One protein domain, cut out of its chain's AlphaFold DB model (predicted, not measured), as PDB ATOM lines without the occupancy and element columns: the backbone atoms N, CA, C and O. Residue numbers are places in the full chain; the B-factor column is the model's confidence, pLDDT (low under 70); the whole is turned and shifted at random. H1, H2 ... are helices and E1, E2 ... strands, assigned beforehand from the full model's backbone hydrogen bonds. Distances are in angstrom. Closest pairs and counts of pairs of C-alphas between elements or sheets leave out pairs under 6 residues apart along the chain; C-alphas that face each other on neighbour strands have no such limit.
ATOM      1  N   LEU A  22     -39.461  -9.756  -8.710       84.00
ATOM      2  CA  LEU A  22     -38.741 -10.503  -7.686       84.00
ATOM      3  C   LEU A  22     -37.262 -10.088  -7.662       84.00
ATOM      4  O   LEU A  22     -36.605  -9.996  -8.697       84.00
ATOM      5  N   SER A  23     -36.723  -9.890  -6.463       87.88
ATOM      6  CA  SER A  23     -35.308  -9.583  -6.229       87.88
ATOM      7  C   SER A  23     -34.559 -10.856  -5.851       87.88
ATOM      8  O   SER A  23     -35.041 -11.614  -5.012       87.88
ATOM      9  N   LYS A  24     -33.373 -11.104  -6.415       91.50
ATOM     10  CA  LYS A  24     -32.557 -12.261  -6.014       91.50
ATOM     11  C   LYS A  24     -31.975 -12.024  -4.616       91.50
ATOM     12  O   LYS A  24     -31.185 -11.105  -4.431       91.50
ATOM     13  N   ALA A  25     -32.374 -12.842  -3.647       90.75
ATOM     14  CA  ALA A  25     -31.953 -12.738  -2.250       90.75
ATOM     15  C   ALA A  25     -30.772 -13.658  -1.920       90.75
ATOM     16  O   ALA A  25     -29.942 -13.322  -1.080       90.75
ATOM     17  N   TYR A  26     -30.696 -14.821  -2.572       92.31
ATOM     18  CA  TYR A  26     -29.664 -15.820  -2.315       92.31
ATOM     19  C   TYR A  26     -29.336 -16.617  -3.578       92.31
ATOM     20  O   TYR A  26     -30.173 -16.787  -4.467       92.31
ATOM     21  N   SER A  27     -28.095 -17.087  -3.658       93.75
ATOM     22  CA  SER A  27     -27.594 -17.943  -4.727       93.75
ATOM     23  C   SER A  27     -26.506 -18.831  -4.157       93.75
ATOM     24  O   SER A  27     -25.574 -18.319  -3.532       93.75
ATOM     25  N   SER A  28     -26.607 -20.138  -4.357       92.44
ATOM     26  CA  SER A  28     -25.571 -21.058  -3.911       92.44
ATOM     27  C   SER A  28     -25.519 -22.317  -4.753       92.44
ATOM     28  O   SER A  28     -26.540 -22.827  -5.217       92.44
ATOM     29  N   GLU A  29     -24.305 -22.824  -4.903       92.75
ATOM     30  CA  GLU A  29     -24.033 -24.120  -5.493       92.75
ATOM     31  C   GLU A  29     -23.746 -25.120  -4.375       92.75
ATOM     32  O   GLU A  29     -22.876 -24.911  -3.528       92.75
ATOM     33  N   LEU A  30     -24.486 -26.222  -4.374       90.69
ATOM     34  CA  LEU A  30     -24.398 -27.255  -3.358       90.69
ATOM     35  C   LEU A  30     -23.870 -28.543  -3.984       90.69
ATOM     36  O   LEU A  30     -24.288 -28.949  -5.068       90.69
ATOM     37  N   SER A  31     -22.967 -29.216  -3.271       92.00
ATOM     38  CA  SER A  31     -22.416 -30.524  -3.661       92.00
ATOM     39  C   SER A  31     -23.365 -31.668  -3.289       92.00
ATOM     40  O   SER A  31     -22.984 -32.599  -2.582       92.00
ATOM     41  N   VAL A  32     -24.622 -31.541  -3.707       91.56
ATOM     42  CA  VAL A  32     -25.677 -32.549  -3.572       91.56
ATOM     43  C   VAL A  32     -26.450 -32.636  -4.885       91.56
ATOM     44  O   VAL A  32     -26.612 -31.634  -5.591       91.56
ATOM     45  N   ASP A  33     -26.935 -33.827  -5.220       92.88
ATOM     46  CA  ASP A  33     -27.790 -34.013  -6.388       92.88
ATOM     47  C   ASP A  33     -29.177 -33.378  -6.185       92.88
ATOM     48  O   ASP A  33     -29.594 -33.065  -5.065       92.88
ATOM     49  N   LEU A  34     -29.892 -33.198  -7.296       92.62
ATOM     50  CA  LEU A  34     -31.177 -32.504  -7.332       92.62
ATOM     51  C   LEU A  34     -32.219 -33.149  -6.409       92.62
ATOM     52  O   LEU A  34     -32.947 -32.434  -5.722       92.62
ATOM     53  N   ASN A  35     -32.292 -34.482  -6.377       92.12
ATOM     54  CA  ASN A  35     -33.293 -35.185  -5.577       92.12
ATOM     55  C   ASN A  35     -32.981 -35.040  -4.088       92.12
ATOM     56  O   ASN A  35     -33.873 -34.711  -3.311       92.12
ATOM     57  N   SER A  36     -31.708 -35.185  -3.708       93.00
ATOM     58  CA  SER A  36     -31.257 -34.953  -2.331       93.00
ATOM     59  C   SER A  36     -31.533 -33.526  -1.855       93.00
ATOM     60  O   SER A  36     -31.910 -33.326  -0.703       93.00
ATOM     61  N   LEU A  37     -31.377 -32.520  -2.722       93.19
ATOM     62  CA  LEU A  37     -31.712 -31.136  -2.378       93.19
ATOM     63  C   LEU A  37     -33.228 -30.923  -2.239       93.19
ATOM     64  O   LEU A  37     -33.675 -30.193  -1.356       93.19
ATOM     65  N   MET A  38     -34.025 -31.588  -3.077       94.81
ATOM     66  CA  MET A  38     -35.487 -31.511  -3.032       94.81
ATOM     67  C   MET A  38     -36.106 -32.148  -1.785       94.81
ATOM     68  O   MET A  38     -37.231 -31.793  -1.437       94.81
ATOM     69  N   GLU A  39     -35.382 -32.994  -1.049       95.06
ATOM     70  CA  GLU A  39     -35.838 -33.528   0.244       95.06
ATOM     71  C   GLU A  39     -36.168 -32.430   1.274       95.06
ATOM     72  O   GLU A  39     -36.976 -32.649   2.177       95.06
ATOM     73  N   ILE A  40     -35.612 -31.223   1.112       94.56
ATOM     74  CA  ILE A  40     -35.944 -30.043   1.931       94.56
ATOM     75  C   ILE A  40     -37.405 -29.594   1.727       94.56
ATOM     76  O   ILE A  40     -37.940 -28.872   2.560       94.56
ATOM     77  N   PHE A  41     -38.067 -30.037   0.656       95.50
ATOM     78  CA  PHE A  41     -39.438 -29.671   0.306       95.50
ATOM     79  C   PHE A  41     -40.388 -30.876   0.215       95.50
ATOM     80  O   PHE A  41     -41.501 -30.732  -0.288       95.50
ATOM     81  N   ASN A  42     -39.991 -32.073   0.656       94.19
ATOM     82  CA  ASN A  42     -40.792 -33.296   0.478       94.19
ATOM     83  C   ASN A  42     -41.711 -33.645   1.666       94.19
ATOM     84  O   ASN A  42     -42.494 -34.586   1.588       94.19
ATOM     85  N   GLY A  43     -41.667 -32.875   2.748       92.62
ATOM     86  CA  GLY A  43     -42.490 -33.032   3.950       92.62
ATOM     87  C   GLY A  43     -41.938 -34.036   4.961       92.62
ATOM     88  O   GLY A  43     -42.618 -34.348   5.934       92.62
ATOM     89  N   GLY A  44     -40.727 -34.555   4.734       92.94
ATOM     90  CA  GLY A  44     -40.081 -35.544   5.598       92.94
ATOM     91  C   GLY A  44     -39.304 -34.950   6.778       92.94
ATOM     92  O   GLY A  44     -39.225 -33.735   6.974       92.94
ATOM     93  N   ASP A  45     -38.652 -35.828   7.545       94.81
ATOM     94  CA  ASP A  45     -37.883 -35.465   8.745       94.81
ATOM     95  C   ASP A  45     -36.756 -34.461   8.467       94.81
ATOM     96  O   ASP A  45     -36.423 -33.645   9.332       94.81
ATOM     97  N   LEU A  46     -36.156 -34.507   7.271       94.94
ATOM     98  CA  LEU A  46     -35.095 -33.579   6.885       94.94
ATOM     99  C   LEU A  46     -35.609 -32.137   6.840       94.94
ATOM    100  O   LEU A  46     -34.998 -31.255   7.445       94.94
ATOM    101  N   GLU A  47     -36.742 -31.917   6.172       96.00
ATOM    102  CA  GLU A  47     -37.406 -30.616   6.087       96.00
ATOM    103  C   GLU A  47     -37.754 -30.096   7.488       96.00
ATOM    104  O   GLU A  47     -37.335 -28.998   7.863       96.00
ATOM    105  N   VAL A  48     -38.407 -30.917   8.318       95.56
ATOM    106  CA  VAL A  48     -38.771 -30.552   9.700       95.56
ATOM    107  C   VAL A  48     -37.535 -30.170  10.522       95.56
ATOM    108  O   VAL A  48     -37.532 -29.159  11.233       95.56
ATOM    109  N   LYS A  49     -36.453 -30.947  10.414       95.31
ATOM    110  CA  LYS A  49     -35.204 -30.713  11.149       95.31
ATOM    111  C   LYS A  49     -34.500 -29.434  10.702       95.31
ATOM    112  O   LYS A  49     -33.979 -28.712  11.554       95.31
ATOM    113  N   ILE A  50     -34.461 -29.151   9.400       94.56
ATOM    114  CA  ILE A  50     -33.889 -27.909   8.865       94.56
ATOM    115  C   ILE A  50     -34.706 -26.716   9.352       94.56
ATOM    116  O   ILE A  50     -34.136 -25.797   9.940       94.56
ATOM    117  N   MET A  51     -36.031 -26.773   9.209       94.69
ATOM    118  CA  MET A  51     -36.928 -25.691   9.609       94.69
ATOM    119  C   MET A  51     -36.831 -25.401  11.110       94.69
ATOM    120  O   MET A  51     -36.687 -24.246  11.515       94.69
ATOM    121  N   SER A  52     -36.759 -26.438  11.949       91.56
ATOM    122  CA  SER A  52     -36.523 -26.264  13.385       91.56
ATOM    123  C   SER A  52     -35.181 -25.589  13.692       91.56
ATOM    124  O   SER A  52     -35.117 -24.783  14.622       91.56
ATOM    125  N   LYS A  53     -34.110 -25.902  12.949       92.06
ATOM    126  CA  LYS A  53     -32.779 -25.307  13.159       92.06
ATOM    127  C   LYS A  53     -32.727 -23.831  12.787       92.06
ATOM    128  O   LYS A  53     -32.053 -23.069  13.471       92.06
ATOM    129  N   VAL A  54     -33.453 -23.424  11.747       89.12
ATOM    130  CA  VAL A  54     -33.524 -22.017  11.312       89.12
ATOM    131  C   VAL A  54     -34.565 -21.205  12.093       89.12
ATOM    132  O   VAL A  54     -34.883 -20.078  11.734       89.12
ATOM    133  N   GLY A  55     -35.095 -21.756  13.190       89.94
ATOM    134  CA  GLY A  55     -35.988 -21.040  14.099       89.94
ATOM    135  C   GLY A  55     -37.468 -21.071  13.714       89.94
ATOM    136  O   GLY A  55     -38.242 -20.313  14.298       89.94
ATOM    137  N   CYS A  56     -37.879 -21.945  12.789       92.75
ATOM    138  CA  CYS A  56     -39.287 -22.212  12.491       92.75
ATOM    139  C   CYS A  56     -39.830 -23.260  13.475       92.75
ATOM    140  O   CYS A  56     -39.607 -24.462  13.342       92.75
ATOM    141  N   LEU A  57     -40.535 -22.791  14.500       92.56
ATOM    142  CA  LEU A  57     -41.158 -23.608  15.536       92.56
ATOM    143  C   LEU A  57     -42.465 -24.228  15.030       92.56
ATOM    144  O   LEU A  57     -43.213 -23.587  14.291       92.56
ATOM    145  N   ASN A  58     -42.777 -25.437  15.505       93.19
ATOM    146  CA  ASN A  58     -44.010 -26.165  15.176       93.19
ATOM    147  C   ASN A  58     -44.248 -26.280  13.661       93.19
ATOM    148  O   ASN A  58     -45.366 -26.074  13.189       93.19
ATOM    149  N   TYR A  59     -43.175 -26.547  12.910       95.94
ATOM    150  CA  TYR A  59     -43.241 -26.703  11.466       95.94
ATOM    151  C   TYR A  59     -44.148 -27.871  11.077       95.94
ATOM    152  O   TYR A  59     -44.044 -28.963  11.634       95.94
ATOM    153  N   SER A  60     -45.025 -27.633  10.109       95.62
ATOM    154  CA  SER A  60     -45.896 -28.643   9.521       95.62
ATOM    155  C   SER A  60     -46.169 -28.313   8.060       95.62
ATOM    156  O   SER A  60     -46.285 -27.140   7.694       95.62
ATOM    157  N   SER A  61     -46.299 -29.346   7.238       97.19
ATOM    158  CA  SER A  61     -46.674 -29.236   5.834       97.19
ATOM    159  C   SER A  61     -47.736 -30.277   5.491       97.19
ATOM    160  O   SER A  61     -47.803 -31.346   6.103       97.19
ATOM    161  N   THR A  62     -48.604 -29.953   4.536       97.44
ATOM    162  CA  THR A  62     -49.456 -30.953   3.889       97.44
ATOM    163  C   THR A  62     -48.645 -31.701   2.829       97.44
ATOM    164  O   THR A  62     -47.625 -31.184   2.356       97.44
ATOM    165  N   PRO A  63     -49.088 -32.899   2.411       97.00
ATOM    166  CA  PRO A  63     -48.560 -33.532   1.212       97.00
ATOM    167  C   PRO A  63     -48.703 -32.622  -0.016       97.00
ATOM    168  O   PRO A  63     -49.538 -31.715  -0.034       97.00
ATOM    169  N   TRP A  64     -47.885 -32.885  -1.033       97.25
ATOM    170  CA  TRP A  64     -48.077 -32.323  -2.369       97.25
ATOM    171  C   TRP A  64     -49.303 -32.957  -3.028       97.25
ATOM    172  O   TRP A  64     -49.400 -34.183  -3.086       97.25
ATOM    173  N   GLU A  65     -50.198 -32.129  -3.556       96.38
ATOM    174  CA  GLU A  65     -51.396 -32.541  -4.289       96.38
ATOM    175  C   GLU A  65     -51.392 -31.906  -5.682       96.38
ATOM    176  O   GLU A  65     -50.947 -30.773  -5.855       96.38
ATOM    177  N   ASP A  66     -51.859 -32.627  -6.700       95.06
ATOM    178  CA  ASP A  66     -51.901 -32.096  -8.063       95.06
ATOM    179  C   ASP A  66     -52.982 -31.008  -8.169       95.06
ATOM    180  O   ASP A  66     -54.171 -31.278  -8.007       95.06
ATOM    181  N   ALA A  67     -52.569 -29.772  -8.453       89.75
ATOM    182  CA  ALA A  67     -53.472 -28.626  -8.570       89.75
ATOM    183  C   ALA A  67     -53.853 -28.349 -10.031       89.75
ATOM    184  O   ALA A  67     -55.008 -28.067 -10.349       89.75
ATOM    185  N   LYS A  68     -52.868 -28.427 -10.936       91.00
ATOM    186  CA  LYS A  68     -53.003 -28.229 -12.391       91.00
ATOM    187  C   LYS A  68     -52.013 -29.157 -13.112       91.00
ATOM    188  O   LYS A  68     -51.104 -29.685 -12.470       91.00
ATOM    189  N   PRO A  69     -52.129 -29.371 -14.436       91.06
ATOM    190  CA  PRO A  69     -51.139 -30.152 -15.173       91.06
ATOM    191  C   PRO A  69     -49.714 -29.640 -14.918       91.06
ATOM    192  O   PRO A  69     -49.422 -28.472 -15.166       91.06
ATOM    193  N   ASN A  70     -48.838 -30.523 -14.427       90.00
ATOM    194  CA  ASN A  70     -47.445 -30.233 -14.053       90.00
ATOM    195  C   ASN A  70     -47.254 -29.241 -12.888       90.00
ATOM    196  O   ASN A  70     -46.146 -28.740 -12.702       90.00
ATOM    197  N   ILE A  71     -48.298 -28.958 -12.101       94.12
ATOM    198  CA  ILE A  71     -48.223 -28.086 -10.924       94.12
ATOM    199  C   ILE A  71     -48.818 -28.817  -9.725       94.12
ATOM    200  O   ILE A  71     -49.998 -29.170  -9.718       94.12
ATOM    201  N   GLN A  72     -48.000 -28.986  -8.691       96.44
ATOM    202  CA  GLN A  72     -48.427 -29.514  -7.402       96.44
ATOM    203  C   GLN A  72     -48.531 -28.379  -6.389       96.44
ATOM    204  O   GLN A  72     -47.679 -27.493  -6.382       96.44
ATOM    205  N   GLU A  73     -49.527 -28.414  -5.516       97.31
ATOM    206  CA  GLU A  73     -49.714 -27.464  -4.424       97.31
ATOM    207  C   GLU A  73     -49.565 -28.167  -3.073       97.31
ATOM    208  O   GLU A  73     -49.911 -29.339  -2.913       97.31
ATOM    209  N   ARG A  74     -49.052 -27.445  -2.077       97.50
ATOM    210  CA  ARG A  74     -49.172 -27.813  -0.667       97.50
ATOM    211  C   ARG A  74     -49.286 -26.575   0.210       97.50
ATOM    212  O   ARG A  74     -48.997 -25.455  -0.212       97.50
ATOM    213  N   ARG A  75     -49.639 -26.783   1.476       97.25
ATOM    214  CA  ARG A  75     -49.661 -25.737   2.501       97.25
ATOM    215  C   ARG A  75     -48.640 -26.013   3.584       97.25
ATOM    216  O   ARG A  75     -48.439 -27.156   3.985       97.25
ATOM    217  N   VAL A  76     -48.043 -24.945   4.091       96.81
ATOM    218  CA  VAL A  76     -47.043 -24.981   5.157       96.81
ATOM    219  C   VAL A  76     -47.456 -24.036   6.279       96.81
ATOM    220  O   VAL A  76     -47.984 -22.948   6.034       96.81
ATOM    221  N   ARG A  77     -47.215 -24.443   7.528       96.38
ATOM    222  CA  ARG A  77     -47.443 -23.620   8.717       96.38
ATOM    223  C   ARG A  77     -46.309 -23.768   9.718       96.38
ATOM    224  O   ARG A  77     -45.889 -24.881  10.025       96.38
ATOM    225  N   TYR A  78     -45.873 -22.647  10.280       95.00
ATOM    226  CA  TYR A  78     -44.911 -22.604  11.381       95.00
ATOM    227  C   TYR A  78     -45.020 -21.290  12.160       95.00
ATOM    228  O   TYR A  78     -45.809 -20.409  11.822       95.00
ATOM    229  N   LYS A  79     -44.232 -21.144  13.226       93.12
ATOM    230  CA  LYS A  79     -44.053 -19.878  13.943       93.12
ATOM    231  C   LYS A  79     -42.584 -19.502  13.983       93.12
ATOM    232  O   LYS A  79     -41.757 -20.346  14.318       93.12
ATOM    233  N   PHE A  80     -42.247 -18.252  13.700       88.50
ATOM    234  CA  PHE A  80     -40.889 -17.787  13.959       88.50
ATOM    235  C   PHE A  80     -40.633 -17.763  15.465       88.50
ATOM    236  O   PHE A  80     -41.468 -17.309  16.252       88.50
ATOM    237  N   ASN A  81     -39.466 -18.250  15.885       84.69
ATOM    238  CA  ASN A  81     -39.006 -18.006  17.243       84.69
ATOM    239  C   ASN A  81     -38.783 -16.493  17.455       84.69
ATOM    240  O   ASN A  81     -38.632 -15.719  16.507       84.69
ATOM    241  N   ARG A  82     -38.737 -16.058  18.718       80.75
ATOM    242  CA  ARG A  82     -38.601 -14.627  19.037       80.75
ATOM    243  C   ARG A  82     -37.244 -14.018  18.671       80.75
ATOM    244  O   ARG A  82     -37.120 -12.800  18.664       80.75
ATOM    245  N   TYR A  83     -36.250 -14.857  18.377       78.56
ATOM    246  CA  TYR A  83     -34.941 -14.420  17.892       78.56
ATOM    247  C   TYR A  83     -34.968 -14.070  16.400       78.56
ATOM    248  O   TYR A  83     -34.244 -13.180  15.976       78.56
ATOM    249  N   MET A  84     -35.803 -14.758  15.619       71.44
ATOM    250  CA  MET A  84     -35.978 -14.528  14.183       71.44
ATOM    251  C   MET A  84     -37.053 -13.486  13.895       71.44
ATOM    252  O   MET A  84     -36.960 -12.770  12.906       71.44
ATOM    253  N   SER A  85     -38.068 -13.386  14.757       74.25
ATOM    254  CA  SER A  85     -39.037 -12.301  14.703       74.25
ATOM    255  C   SER A  85     -39.468 -11.863  16.088       74.25
ATOM    256  O   SER A  85     -40.047 -12.656  16.829       74.25
ATOM    257  N   ILE A  86     -39.284 -10.581  16.418       69.94
ATOM    258  CA  ILE A  86     -39.721 -10.017  17.709       69.94
ATOM    259  C   ILE A  86     -41.215 -10.253  17.987       69.94
ATOM    260  O   ILE A  86     -41.632 -10.335  19.142       69.94
ATOM    261  N   PHE A  87     -42.013 -10.415  16.929       73.62
ATOM    262  CA  PHE A  87     -43.450 -10.640  17.002       73.62
ATOM    263  C   PHE A  87     -43.827 -12.115  17.216       73.62
ATOM    264  O   PHE A  87     -44.976 -12.409  17.540       73.62
ATOM    265  N   GLY A  88     -42.880 -13.054  17.081       71.44
ATOM    266  CA  GLY A  88     -43.159 -14.492  17.160       71.44
ATOM    267  C   GLY A  88     -44.207 -14.937  16.135       71.44
ATOM    268  O   GLY A  88     -45.105 -15.718  16.460       71.44
ATOM    269  N   SER A  89     -44.135 -14.352  14.938       83.44
ATOM    270  CA  SER A  89     -45.176 -14.378  13.913       83.44
ATOM    271  C   SER A  89     -45.563 -15.796  13.519       83.44
ATOM    272  O   SER A  89     -44.701 -16.663  13.352       83.44
ATOM    273  N   GLU A  90     -46.863 -16.022  13.340       92.06
ATOM    274  CA  GLU A  90     -47.353 -17.260  12.735       92.06
ATOM    275  C   GLU A  90     -47.321 -17.112  11.222       92.06
ATOM    276  O   GLU A  90     -47.766 -16.103  10.681       92.06
ATOM    277  N   VAL A  91     -46.775 -18.115  10.554       92.62
ATOM    278  CA  VAL A  91     -46.620 -18.140   9.111       92.62
ATOM    279  C   VAL A  91     -47.542 -19.193   8.542       92.62
ATOM    280  O   VAL A  91     -47.536 -20.341   8.992       92.62
ATOM    281  N   VAL A  92     -48.314 -18.793   7.539       93.94
ATOM    282  CA  VAL A  92     -49.068 -19.702   6.681       93.94
ATOM    283  C   VAL A  92     -48.650 -19.429   5.248       93.94
ATOM    284  O   VAL A  92     -48.693 -18.289   4.787       93.94
ATOM    285  N   SER A  93     -48.234 -20.481   4.558       94.62
ATOM    286  CA  SER A  93     -47.743 -20.423   3.190       94.62
ATOM    287  C   SER A  93     -48.499 -21.408   2.307       94.62
ATOM    288  O   SER A  93     -48.843 -22.512   2.742       94.62
ATOM    289  N   THR A  94     -48.751 -20.991   1.067       96.19
ATOM    290  CA  THR A  94     -49.140 -21.886  -0.026       96.19
ATOM    291  C   THR A  94     -47.963 -22.001  -0.980       96.19
ATOM    292  O   THR A  94     -47.470 -20.990  -1.480       96.19
ATOM    293  N   GLN A  95     -47.515 -23.232  -1.210       97.38
ATOM    294  CA  GLN A  95     -46.388 -23.542  -2.074       97.38
ATOM    295  C   GLN A  95     -46.876 -24.265  -3.319       97.38
ATOM    296  O   GLN A  95     -47.628 -25.230  -3.218       97.38
ATOM    297  N   MET A  96     -46.397 -23.836  -4.478       96.62
ATOM    298  CA  MET A  96     -46.596 -24.503  -5.755       96.62
ATOM    299  C   MET A  96     -45.268 -24.987  -6.297       96.62
ATOM    300  O   MET A  96     -44.323 -24.206  -6.379       96.62
ATOM    301  N   LYS A  97     -45.214 -26.239  -6.732       96.25
ATOM    302  CA  LYS A  97     -44.043 -26.865  -7.334       96.25
ATOM    303  C   LYS A  97     -44.342 -27.230  -8.779       96.25
ATOM    304  O   LYS A  97     -45.322 -27.920  -9.056       96.25
ATOM    305  N   SER A  98     -43.462 -26.814  -9.678       95.50
ATOM    306  CA  SER A  98     -43.507 -27.136 -11.104       95.50
ATOM    307  C   SER A  98     -42.108 -27.487 -11.617       95.50
ATOM    308  O   SER A  98     -41.120 -27.028 -11.036       95.50
ATOM    309  N   PRO A  99     -41.984 -28.264 -12.703       94.62
ATOM    310  CA  PRO A  99     -40.713 -28.404 -13.407       94.62
ATOM    311  C   PRO A  99     -40.157 -27.031 -13.813       94.62
ATOM    312  O   PRO A  99     -40.927 -26.119 -14.126       94.62
ATOM    313  N   SER A 100     -38.832 -26.879 -13.810       91.06
ATOM    314  CA  SER A 100     -38.197 -25.674 -14.356       91.06
ATOM    315  C   SER A 100     -38.476 -25.554 -15.860       91.06
ATOM    316  O   SER A 100     -38.685 -26.556 -16.545       91.06
ATOM    317  N   ILE A 101     -38.447 -24.325 -16.389       83.06
ATOM    318  CA  ILE A 101     -38.657 -24.055 -17.825       83.06
ATOM    319  C   ILE A 101     -37.655 -24.837 -18.688       83.06
ATOM    320  O   ILE A 101     -38.017 -25.374 -19.732       83.06
ATOM    321  N   ASP A 102     -36.417 -24.958 -18.210       82.12
ATOM    322  CA  ASP A 102     -35.338 -25.671 -18.898       82.12
ATOM    323  C   ASP A 102     -35.408 -27.202 -18.710       82.12
ATOM    324  O   ASP A 102     -34.574 -27.937 -19.241       82.12
ATOM    325  N   GLY A 103     -36.373 -27.705 -17.928       83.50
ATOM    326  CA  GLY A 103     -36.597 -29.133 -17.672       83.50
ATOM    327  C   GLY A 103     -35.525 -29.822 -16.818       83.50
ATOM    328  O   GLY A 103     -35.567 -31.037 -16.636       83.50
ATOM    329  N   ASN A 104     -34.562 -29.070 -16.289       88.56
ATOM    330  CA  ASN A 104     -33.398 -29.566 -15.547       88.56
ATOM    331  C   ASN A 104     -33.537 -29.443 -14.017       88.56
ATOM    332  O   ASN A 104     -32.538 -29.515 -13.295       88.56
ATOM    333  N   GLY A 105     -34.746 -29.199 -13.515       93.81
ATOM    334  CA  GLY A 105     -34.940 -28.799 -12.131       93.81
ATOM    335  C   GLY A 105     -36.391 -28.567 -11.741       93.81
ATOM    336  O   GLY A 105     -37.326 -28.971 -12.433       93.81
ATOM    337  N   TRP A 106     -36.554 -27.873 -10.621       95.75
ATOM    338  CA  TRP A 106     -37.832 -27.519 -10.021       95.75
ATOM    339  C   TRP A 106     -37.879 -26.024  -9.715       95.75
ATOM    340  O   TRP A 106     -36.896 -25.443  -9.255       95.75
ATOM    341  N   THR A 107     -39.049 -25.432  -9.919       95.88
ATOM    342  CA  THR A 107     -39.394 -24.109  -9.406       95.88
ATOM    343  C   THR A 107     -40.454 -24.276  -8.325       95.88
ATOM    344  O   THR A 107     -41.479 -24.926  -8.548       95.88
ATOM    345  N   ILE A 108     -40.210 -23.691  -7.152       96.62
ATOM    346  CA  ILE A 108     -41.176 -23.623  -6.054       96.62
ATOM    347  C   ILE A 108     -41.547 -22.162  -5.828       96.62
ATOM    348  O   ILE A 108     -40.712 -21.366  -5.404       96.62
ATOM    349  N   ASN A 109     -42.800 -21.814  -6.099       95.19
ATOM    350  CA  ASN A 109     -43.364 -20.514  -5.754       95.19
ATOM    351  C   ASN A 109     -44.063 -20.619  -4.403       95.19
ATOM    352  O   ASN A 109     -44.850 -21.534  -4.186       95.19
ATOM    353  N   ASP A 110     -43.803 -19.677  -3.513       94.31
ATOM    354  CA  ASP A 110     -44.346 -19.648  -2.163       94.31
ATOM    355  C   ASP A 110     -44.988 -18.282  -1.914       94.31
ATOM    356  O   ASP A 110     -44.335 -17.237  -2.005       94.31
ATOM    357  N   VAL A 111     -46.287 -18.297  -1.616       92.62
ATOM    358  CA  VAL A 111     -47.034 -17.120  -1.176       92.62
ATOM    359  C   VAL A 111     -47.258 -17.232   0.323       92.62
ATOM    360  O   VAL A 111     -48.060 -18.036   0.805       92.62
ATOM    361  N   THR A 112     -46.557 -16.379   1.058       91.38
ATOM    362  CA  THR A 112     -46.494 -16.386   2.512       91.38
ATOM    363  C   THR A 112     -47.313 -15.242   3.111       91.38
ATOM    364  O   THR A 112     -47.174 -14.067   2.752       91.38
ATOM    365  N   THR A 113     -48.146 -15.594   4.092       90.31
ATOM    366  CA  THR A 113     -48.857 -14.661   4.969       90.31
ATOM    367  C   THR A 113     -48.246 -14.710   6.365       90.31
ATOM    368  O   THR A 113     -48.150 -15.775   6.979       90.31
ATOM    369  N   LEU A 114     -47.843 -13.543   6.868       89.25
ATOM    370  CA  LEU A 114     -47.376 -13.375   8.240       89.25
ATOM    371  C   LEU A 114     -48.544 -12.893   9.094       89.25
ATOM    372  O   LEU A 114     -49.118 -11.850   8.814       89.25
ATOM    373  N   HIS A 115     -48.877 -13.620  10.152       88.00
ATOM    374  CA  HIS A 115     -49.878 -13.232  11.139       88.00
ATOM    375  C   HIS A 115     -49.211 -12.696  12.405       88.00
ATOM    376  O   HIS A 115     -48.078 -13.054  12.734       88.00
ATOM    377  N   ASN A 116     -49.954 -11.882  13.160       84.62
ATOM    378  CA  ASN A 116     -49.500 -11.252  14.405       84.62
ATOM    379  C   ASN A 116     -48.327 -10.272  14.219       84.62
ATOM    380  O   ASN A 116     -47.621  -9.966  15.176       84.62
ATOM    381  N   VAL A 117     -48.148  -9.752  13.002       81.94
ATOM    382  CA  VAL A 117     -47.262  -8.618  12.705       81.94
ATOM    383  C   VAL A 117     -48.090  -7.376  12.377       81.94
ATOM    384  O   VAL A 117     -49.207  -7.508  11.851       81.94
ATOM    385  N   PRO A 118     -47.561  -6.169  12.650       79.25
ATOM    386  CA  PRO A 118     -48.166  -4.934  12.172       79.25
ATOM    387  C   PRO A 118     -48.412  -5.007  10.664       79.25
ATOM    388  O   PRO A 118     -47.551  -5.459   9.913       79.25
ATOM    389  N   PHE A 119     -49.592  -4.568  10.235       79.12
ATOM    390  CA  PHE A 119     -49.976  -4.499   8.823       79.12
ATOM    391  C   PHE A 119     -49.999  -5.841   8.074       79.12
ATOM    392  O   PHE A 119     -49.951  -5.845   6.850       79.12
ATOM    393  N   SER A 120     -50.117  -6.965   8.784       80.12
ATOM    394  CA  SER A 120     -50.219  -8.317   8.200       80.12
ATOM    395  C   SER A 120     -51.293  -8.466   7.112       80.12
ATOM    396  O   SER A 120     -51.137  -9.257   6.183       80.12
ATOM    397  N   ASP A 121     -52.362  -7.674   7.180       81.12
ATOM    398  CA  ASP A 121     -53.426  -7.670   6.173       81.12
ATOM    399  C   ASP A 121     -53.062  -6.898   4.894       81.12
ATOM    400  O   ASP A 121     -53.721  -7.074   3.875       81.12
ATOM    401  N   TYR A 122     -52.003  -6.084   4.923       79.81
ATOM    402  CA  TYR A 122     -51.624  -5.166   3.843       79.81
ATOM    403  C   TYR A 122     -50.413  -5.618   3.035       79.81
ATOM    404  O   TYR A 122     -49.973  -4.901   2.141       79.81
ATOM    405  N   PHE A 123     -49.835  -6.779   3.329       81.38
ATOM    406  CA  PHE A 123     -48.779  -7.310   2.484       81.38
ATOM    407  C   PHE A 123     -48.775  -8.831   2.431       81.38
ATOM    408  O   PHE A 123     -49.279  -9.529   3.315       81.38
ATOM    409  N   ARG A 124     -48.173  -9.350   1.368       85.69
ATOM    410  CA  ARG A 124     -47.805 -10.758   1.227       85.69
ATOM    411  C   ARG A 124     -46.336 -10.842   0.854       85.69
ATOM    412  O   ARG A 124     -45.835 -10.010   0.098       85.69
ATOM    413  N   VAL A 125     -45.657 -11.846   1.392       87.94
ATOM    414  CA  VAL A 125     -44.285 -12.169   1.002       87.94
ATOM    415  C   VAL A 125     -44.366 -13.216  -0.096       87.94
ATOM    416  O   VAL A 125     -45.049 -14.225   0.071       87.94
ATOM    417  N   ARG A 126     -43.680 -12.987  -1.212       91.00
ATOM    418  CA  ARG A 126     -43.480 -14.004  -2.243       91.00
ATOM    419  C   ARG A 126     -42.048 -14.474  -2.220       91.00
ATOM    420  O   ARG A 126     -41.138 -13.647  -2.210       91.00
ATOM    421  N   LEU A 127     -41.867 -15.783  -2.261       93.00
ATOM    422  CA  LEU A 127     -40.576 -16.417  -2.457       93.00
ATOM    423  C   LEU A 127     -40.643 -17.288  -3.708       93.00
ATOM    424  O   LEU A 127     -41.664 -17.915  -3.990       93.00
ATOM    425  N   ARG A 128     -39.544 -17.330  -4.456       94.62
ATOM    426  CA  ARG A 128     -39.341 -18.296  -5.533       94.62
ATOM    427  C   ARG A 128     -38.023 -19.006  -5.308       94.62
ATOM    428  O   ARG A 128     -36.998 -18.345  -5.163       94.62
ATOM    429  N   TYR A 129     -38.063 -20.328  -5.299       95.56
ATOM    430  CA  TYR A 129     -36.889 -21.185  -5.257       95.56
ATOM    431  C   TYR A 129     -36.713 -21.804  -6.635       95.56
ATOM    432  O   TYR A 129     -37.586 -22.547  -7.080       95.56
ATOM    433  N   ASP A 130     -35.598 -21.509  -7.291       94.88
ATOM    434  CA  ASP A 130     -35.198 -22.184  -8.519       94.88
ATOM    435  C   ASP A 130     -34.067 -23.153  -8.186       94.88
ATOM    436  O   ASP A 130     -32.982 -22.751  -7.757       94.88
ATOM    437  N   ILE A 131     -34.350 -24.444  -8.346       94.75
ATOM    438  CA  ILE A 131     -33.452 -25.534  -7.977       94.75
ATOM    439  C   ILE A 131     -33.134 -26.321  -9.237       94.75
ATOM    440  O   ILE A 131     -34.007 -26.976  -9.801       94.75
ATOM    441  N   GLN A 132     -31.887 -26.261  -9.687       93.25
ATOM    442  CA  GLN A 132     -31.475 -26.834 -10.967       93.25
ATOM    443  C   GLN A 132     -30.302 -27.791 -10.794       93.25
ATOM    444  O   GLN A 132     -29.358 -27.511 -10.056       93.25
ATOM    445  N   SER A 133     -30.332 -28.907 -11.521       89.12
ATOM    446  CA  SER A 133     -29.157 -29.755 -11.695       89.12
ATOM    447  C   SER A 133     -28.215 -29.134 -12.723       89.12
ATOM    448  O   SER A 133     -28.650 -28.629 -13.763       89.12
ATOM    449  N   ARG A 134     -26.903 -29.216 -12.484       77.38
ATOM    450  CA  ARG A 134     -25.933 -28.936 -13.545       77.38
ATOM    451  C   ARG A 134     -25.864 -30.135 -14.483       77.38
ATOM    452  O   ARG A 134     -25.434 -31.212 -14.089       77.38
ATOM    453  N   ILE A 135     -26.221 -29.921 -15.750       68.69
ATOM    454  CA  ILE A 135     -26.252 -30.958 -16.802       68.69
ATOM    455  C   ILE A 135     -24.923 -31.732 -16.892       68.69
ATOM    456  O   ILE A 135     -24.913 -32.929 -17.161       68.69
ATOM    457  N   THR A 136     -23.796 -31.065 -16.642       69.94
ATOM    458  CA  THR A 136     -22.456 -31.666 -16.697       69.94
ATOM    459  C   THR A 136     -22.013 -32.327 -15.390       69.94
ATOM    460  O   THR A 136     -21.035 -33.069 -15.388       69.94
ATOM    461  N   GLU A 137     -22.693 -32.056 -14.275       74.88
ATOM    462  CA  GLU A 137     -22.298 -32.469 -12.926       74.88
ATOM    463  C   GLU A 137     -23.545 -32.815 -12.102       74.88
ATOM    464  O   GLU A 137     -23.963 -32.062 -11.229       74.88
ATOM    465  N   SER A 138     -24.142 -33.982 -12.357       74.00
ATOM    466  CA  SER A 138     -25.415 -34.400 -11.739       74.00
ATOM    467  C   SER A 138     -25.389 -34.522 -10.206       74.00
ATOM    468  O   SER A 138     -26.435 -34.671  -9.583       74.00
ATOM    469  N   TRP A 139     -24.202 -34.478  -9.596       81.00
ATOM    470  CA  TRP A 139     -23.979 -34.476  -8.150       81.00
ATOM    471  C   TRP A 139     -23.931 -33.064  -7.543       81.00
ATOM    472  O   TRP A 139     -23.764 -32.932  -6.331       81.00
ATOM    473  N   ARG A 140     -24.052 -32.015  -8.368       88.31
ATOM    474  CA  ARG A 140     -24.155 -30.619  -7.942       88.31
ATOM    475  C   ARG A 140     -25.483 -30.009  -8.368       88.31
ATOM    476  O   ARG A 140     -25.960 -30.216  -9.488       88.31
ATOM    477  N   SER A 141     -26.025 -29.182  -7.484       91.75
ATOM    478  CA  SER A 141     -27.266 -28.451  -7.716       91.75
ATOM    479  C   SER A 141     -27.084 -26.971  -7.408       91.75
ATOM    480  O   SER A 141     -26.428 -26.602  -6.434       91.75
ATOM    481  N   GLN A 142     -27.681 -26.125  -8.238       93.25
ATOM    482  CA  GLN A 142     -27.795 -24.692  -8.009       93.25
ATOM    483  C   GLN A 142     -29.125 -24.413  -7.309       93.25
ATOM    484  O   GLN A 142     -30.159 -24.937  -7.723       93.25
ATOM    485  N   CYS A 143     -29.098 -23.580  -6.273       94.06
ATOM    486  CA  CYS A 143     -30.287 -23.070  -5.605       94.06
ATOM    487  C   CYS A 143     -30.257 -21.545  -5.613       94.06
ATOM    488  O   CYS A 143     -29.365 -20.922  -5.027       94.06
ATOM    489  N   ASP A 144     -31.245 -20.955  -6.269       95.19
ATOM    490  CA  ASP A 144     -31.464 -19.520  -6.300       95.19
ATOM    491  C   ASP A 144     -32.776 -19.184  -5.595       95.19
ATOM    492  O   ASP A 144     -33.807 -19.809  -5.841       95.19
ATOM    493  N   VAL A 145     -32.736 -18.184  -4.714       94.62
ATOM    494  CA  VAL A 145     -33.913 -17.719  -3.975       94.62
ATOM    495  C   VAL A 145     -34.196 -16.281  -4.354       94.62
ATOM    496  O   VAL A 145     -33.326 -15.410  -4.253       94.62
ATOM    497  N   PHE A 146     -35.434 -16.027  -4.748       92.81
ATOM    498  CA  PHE A 146     -35.939 -14.707  -5.074       92.81
ATOM    499  C   PHE A 146     -37.049 -14.317  -4.104       92.81
ATOM    500  O   PHE A 146     -37.800 -15.174  -3.646       92.81
ATOM    501  N   VAL A 147     -37.157 -13.026  -3.796       91.31
ATOM    502  CA  VAL A 147     -38.132 -12.480  -2.849       91.31
ATOM    503  C   VAL A 147     -38.816 -11.241  -3.416       91.31
ATOM    504  O   VAL A 147     -38.189 -10.420  -4.087       91.31
ATOM    505  N   ALA A 148     -40.099 -11.080  -3.115       87.94
ATOM    506  CA  ALA A 148     -40.809  -9.820  -3.275       87.94
ATOM    507  C   ALA A 148     -41.778  -9.578  -2.120       87.94
ATOM    508  O   ALA A 148     -42.305 -10.507  -1.506       87.94
ATOM    509  N   LEU A 149     -42.035  -8.297  -1.869       82.75
ATOM    510  CA  LEU A 149     -43.111  -7.833  -1.009       82.75
ATOM    511  C   LEU A 149     -44.212  -7.254  -1.891       82.75
ATOM    512  O   LEU A 149     -44.020  -6.246  -2.573       82.75
ATOM    513  N   ASN A 150     -45.372  -7.898  -1.870       78.06
ATOM    514  CA  ASN A 150     -46.570  -7.383  -2.507       78.06
ATOM    515  C   ASN A 150     -47.332  -6.557  -1.476       78.06
ATOM    516  O   ASN A 150     -47.892  -7.130  -0.544       78.06
ATOM    517  N   GLY A 151     -47.358  -5.236  -1.649       63.50
ATOM    518  CA  GLY A 151     -48.278  -4.373  -0.913       63.50
ATOM    519  C   GLY A 151     -49.701  -4.549  -1.444       63.50
ATOM    520  O   GLY A 151     -49.925  -4.463  -2.648       63.50
ATOM    521  N   LEU A 152     -50.645  -4.807  -0.551       60.97
ATOM    522  CA  LEU A 152     -52.072  -4.595  -0.778       60.97
ATOM    523  C   LEU A 152     -52.363  -3.131  -0.416       60.97
ATOM    524  O   LEU A 152     -51.705  -2.587   0.472       60.97
ATOM    525  N   GLU A 153     -53.291  -2.472  -1.116       55.09
ATOM    526  CA  GLU A 153     -53.577  -1.046  -0.901       55.09
ATOM    527  C   GLU A 153     -53.845  -0.750   0.584       55.09
ATOM    528  O   GLU A 153     -54.854  -1.160   1.159       55.09
ATOM    529  N   ALA A 154     -52.910  -0.042   1.220       53.03
ATOM    530  CA  ALA A 154     -53.050   0.435   2.584       53.03
ATOM    531  C   ALA A 154     -53.524   1.891   2.531       53.03
ATOM    532  O   ALA A 154     -52.811   2.731   1.979       53.03
ATOM    533  N   PRO A 155     -54.675   2.242   3.129       53.25
ATOM    534  CA  PRO A 155     -55.265   3.568   2.948       53.25
ATOM    535  C   PRO A 155     -54.420   4.724   3.511       53.25
ATOM    536  O   PRO A 155     -54.712   5.869   3.196       53.25
ATOM    537  N   ASN A 156     -53.384   4.459   4.325       60.28
ATOM    538  CA  ASN A 156     -52.618   5.498   5.032       60.28
ATOM    539  C   ASN A 156     -51.102   5.228   5.181       60.28
ATOM    540  O   ASN A 156     -50.446   5.938   5.942       60.28
ATOM    541  N   PHE A 157     -50.526   4.213   4.523       56.88
ATOM    542  CA  PHE A 157     -49.109   3.850   4.718       56.88
ATOM    543  C   PHE A 157     -48.335   3.790   3.404       56.88
ATOM    544  O   PHE A 157     -48.806   3.224   2.421       56.88
ATOM    545  N   SER A 158     -47.121   4.350   3.403       62.22
ATOM    546  CA  SER A 158     -46.202   4.226   2.270       62.22
ATOM    547  C   SER A 158     -45.646   2.804   2.173       62.22
ATOM    548  O   SER A 158     -45.469   2.115   3.183       62.22
ATOM    549  N   ARG A 159     -45.302   2.382   0.951       64.81
ATOM    550  CA  ARG A 159     -44.614   1.110   0.690       64.81
ATOM    551  C   ARG A 159     -43.330   0.965   1.518       64.81
ATOM    552  O   ARG A 159     -43.128  -0.076   2.130       64.81
ATOM    553  N   GLU A 160     -42.530   2.027   1.621       62.72
ATOM    554  CA  GLU A 160     -41.296   2.052   2.428       62.72
ATOM    555  C   GLU A 160     -41.547   1.752   3.916       62.72
ATOM    556  O   GLU A 160     -40.748   1.078   4.571       62.72
ATOM    557  N   SER A 161     -42.682   2.209   4.456       60.22
ATOM    558  CA  SER A 161     -43.067   1.919   5.839       60.22
ATOM    559  C   SER A 161     -43.371   0.429   6.016       60.22
ATOM    560  O   SER A 161     -42.869  -0.191   6.951       60.22
ATOM    561  N   LEU A 162     -44.139  -0.168   5.096       60.22
ATOM    562  CA  LEU A 162     -44.459  -1.603   5.111       60.22
ATOM    563  C   LEU A 162     -43.200  -2.472   4.958       60.22
ATOM    564  O   LEU A 162     -43.033  -3.445   5.693       60.22
ATOM    565  N   GLU A 163     -42.287  -2.089   4.063       62.88
ATOM    566  CA  GLU A 163     -41.001  -2.767   3.862       62.88
ATOM    567  C   GLU A 163     -40.121  -2.690   5.116       62.88
ATOM    568  O   GLU A 163     -39.558  -3.702   5.538       62.88
ATOM    569  N   THR A 164     -40.066  -1.532   5.779       61.91
ATOM    570  CA  THR A 164     -39.327  -1.364   7.038       61.91
ATOM    571  C   THR A 164     -39.887  -2.267   8.135       61.91
ATOM    572  O   THR A 164     -39.117  -2.937   8.814       61.91
ATOM    573  N   PHE A 165     -41.208  -2.366   8.311       61.25
ATOM    574  CA  PHE A 165     -41.782  -3.261   9.327       61.25
ATOM    575  C   PHE A 165     -41.554  -4.745   9.011       61.25
ATOM    576  O   PHE A 165     -41.229  -5.514   9.920       61.25
ATOM    577  N   ALA A 166     -41.670  -5.137   7.741       59.19
ATOM    578  CA  ALA A 166     -41.423  -6.508   7.302       59.19
ATOM    579  C   ALA A 166     -39.950  -6.928   7.473       59.19
ATOM    580  O   ALA A 166     -39.675  -8.084   7.784       59.19
ATOM    581  N   THR A 167     -39.005  -5.998   7.305       57.78
ATOM    582  CA  THR A 167     -37.557  -6.272   7.378       57.78
ATOM    583  C   THR A 167     -36.959  -6.058   8.770       57.78
ATOM    584  O   THR A 167     -36.112  -6.837   9.201       57.78
ATOM    585  N   THR A 168     -37.422  -5.055   9.523       52.59
ATOM    586  CA  THR A 168     -36.931  -4.744  10.883       52.59
ATOM    587  C   THR A 168     -37.357  -5.806  11.896       52.59
ATOM    588  O   THR A 168     -36.676  -6.022  12.896       52.59
ATOM    589  N   GLY A 169     -38.440  -6.538  11.614       47.34
ATOM    590  CA  GLY A 169     -38.806  -7.729  12.373       47.34
ATOM    591  C   GLY A 169     -37.753  -8.843  12.319       47.34
ATOM    592  O   GLY A 169     -37.758  -9.669  13.220       47.34
ATOM    593  N   SER A 170     -36.847  -8.844  11.335       46.56
ATOM    594  CA  SER A 170     -35.949  -9.959  10.989       46.56
ATOM    595  C   SER A 170     -34.514  -9.810  11.517       46.56
ATOM    596  O   SER A 170     -33.584 -10.369  10.933       46.56
TER     597      SER A 170
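What this domain is: This is residues 22 to 170 of the 176 residues of the protein "VASt domain-containing protein" of Ananas comosus var. bracteatus (UniProt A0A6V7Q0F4). One large, twisted sheet of eight strands curls round the short helix H1 as an open trough, with H2 packed over the edge strand E2 and H3 over E7 and E8, near Phe 123 and Gly 151. Six strands, E3 to E8, follow one another as a meander, each the antiparallel neighbour of the one before, while E1 pairs with E8 and E2 with E4. The printed part has 149 residues with three named helices and eight named strands; along the chain E1 comes first, then H1 and H2, then the strands E2 to E8, and H3 last; the class is mixed, helices and strands, and the sheet is branched at E4, which has E2, E3 and E5 as antiparallel neighbours. The whole is compact, with a radius of gyration of the C-alphas of 16.3 A, and elongated, spanning 51 by 29 by 29 A.

How they stand to each other: E1, residues 23 to 30, is an edge strand, antiparallel to E8, residues 137 to 151, with N 25 and O 145 2.8 A apart. H1, residues 34 to 41, is on the sheet, which curls round it; the closest C-alphas of H1 and E8 are those of Leu 34 and Ser 141, 5.6 A. H2, residues 45 to 53, touches H1 only at the corner by their link, with the C-alphas of Ile 40 and Glu 47 closest at 4.4 A, at a steep tilt of 62 degrees. H2 lies over E2, residues 56 to 61, at a height over the sheet of 8.4 A, and runs along the strands, at 23 degrees to E2 on the local plane; the C-alphas of Val 48 and Tyr 59 come closest, 6.2 A. E2 and E3, residues 65 to 68, lie on one side of E4, residues 71 to 80, and E5, residues 90 to 99, on the other side. N 57 and O 79 are 2.7 A apart across E2 and E4, N 73 and O 65 2.8 A across E3 and E4, and N 91 and O 78 2.8 A across E4 and E5. E5 forms a hairpin with E6, residues 105 to 115, with N 96 and O 109 at 2.8 A. E6 forms a hairpin with E7, residues 123 to 134, with N 110 and O 127 at 2.8 A. E7 and E8 form a hairpin, with N 128 and O 146 at 2.9 A. H3, residues 159 to 168, lies over E7 and E8 at a height of 9.9 A and only just across the strands, at 60.4 degrees to E7 on the local plane; the C-alphas of Gly 151 and Arg 159 are the closest of E8 and H3, 6.8 A. In H2 and H3 every O i to N i+4 pair is within hydrogen-bond range; in H1, 2 of 4 are.

Where its parts are: E1 begins at C-alpha 23, (-35.308, -9.583, -6.229), and is 21.0 A long. E4, E5, E6 and E7 measure 27.9, 29.2, 31.7 and 35.3 A. E8, 40.1 A, bends by 62 degrees at residue 140. H3, 14.0 A, ends at C-alpha 168, (-36.931, -4.744, 10.883).

The domain as a whole: The two C-alphas farthest apart are those of Thr 136 and Asn 156, 52.6 A. The printed part has no cut, and no link is long. The mean pLDDT of the printed part is 85.7; it is under 70 at residue 86, residues 135 to 136 and residues 151 to 170, which include H3.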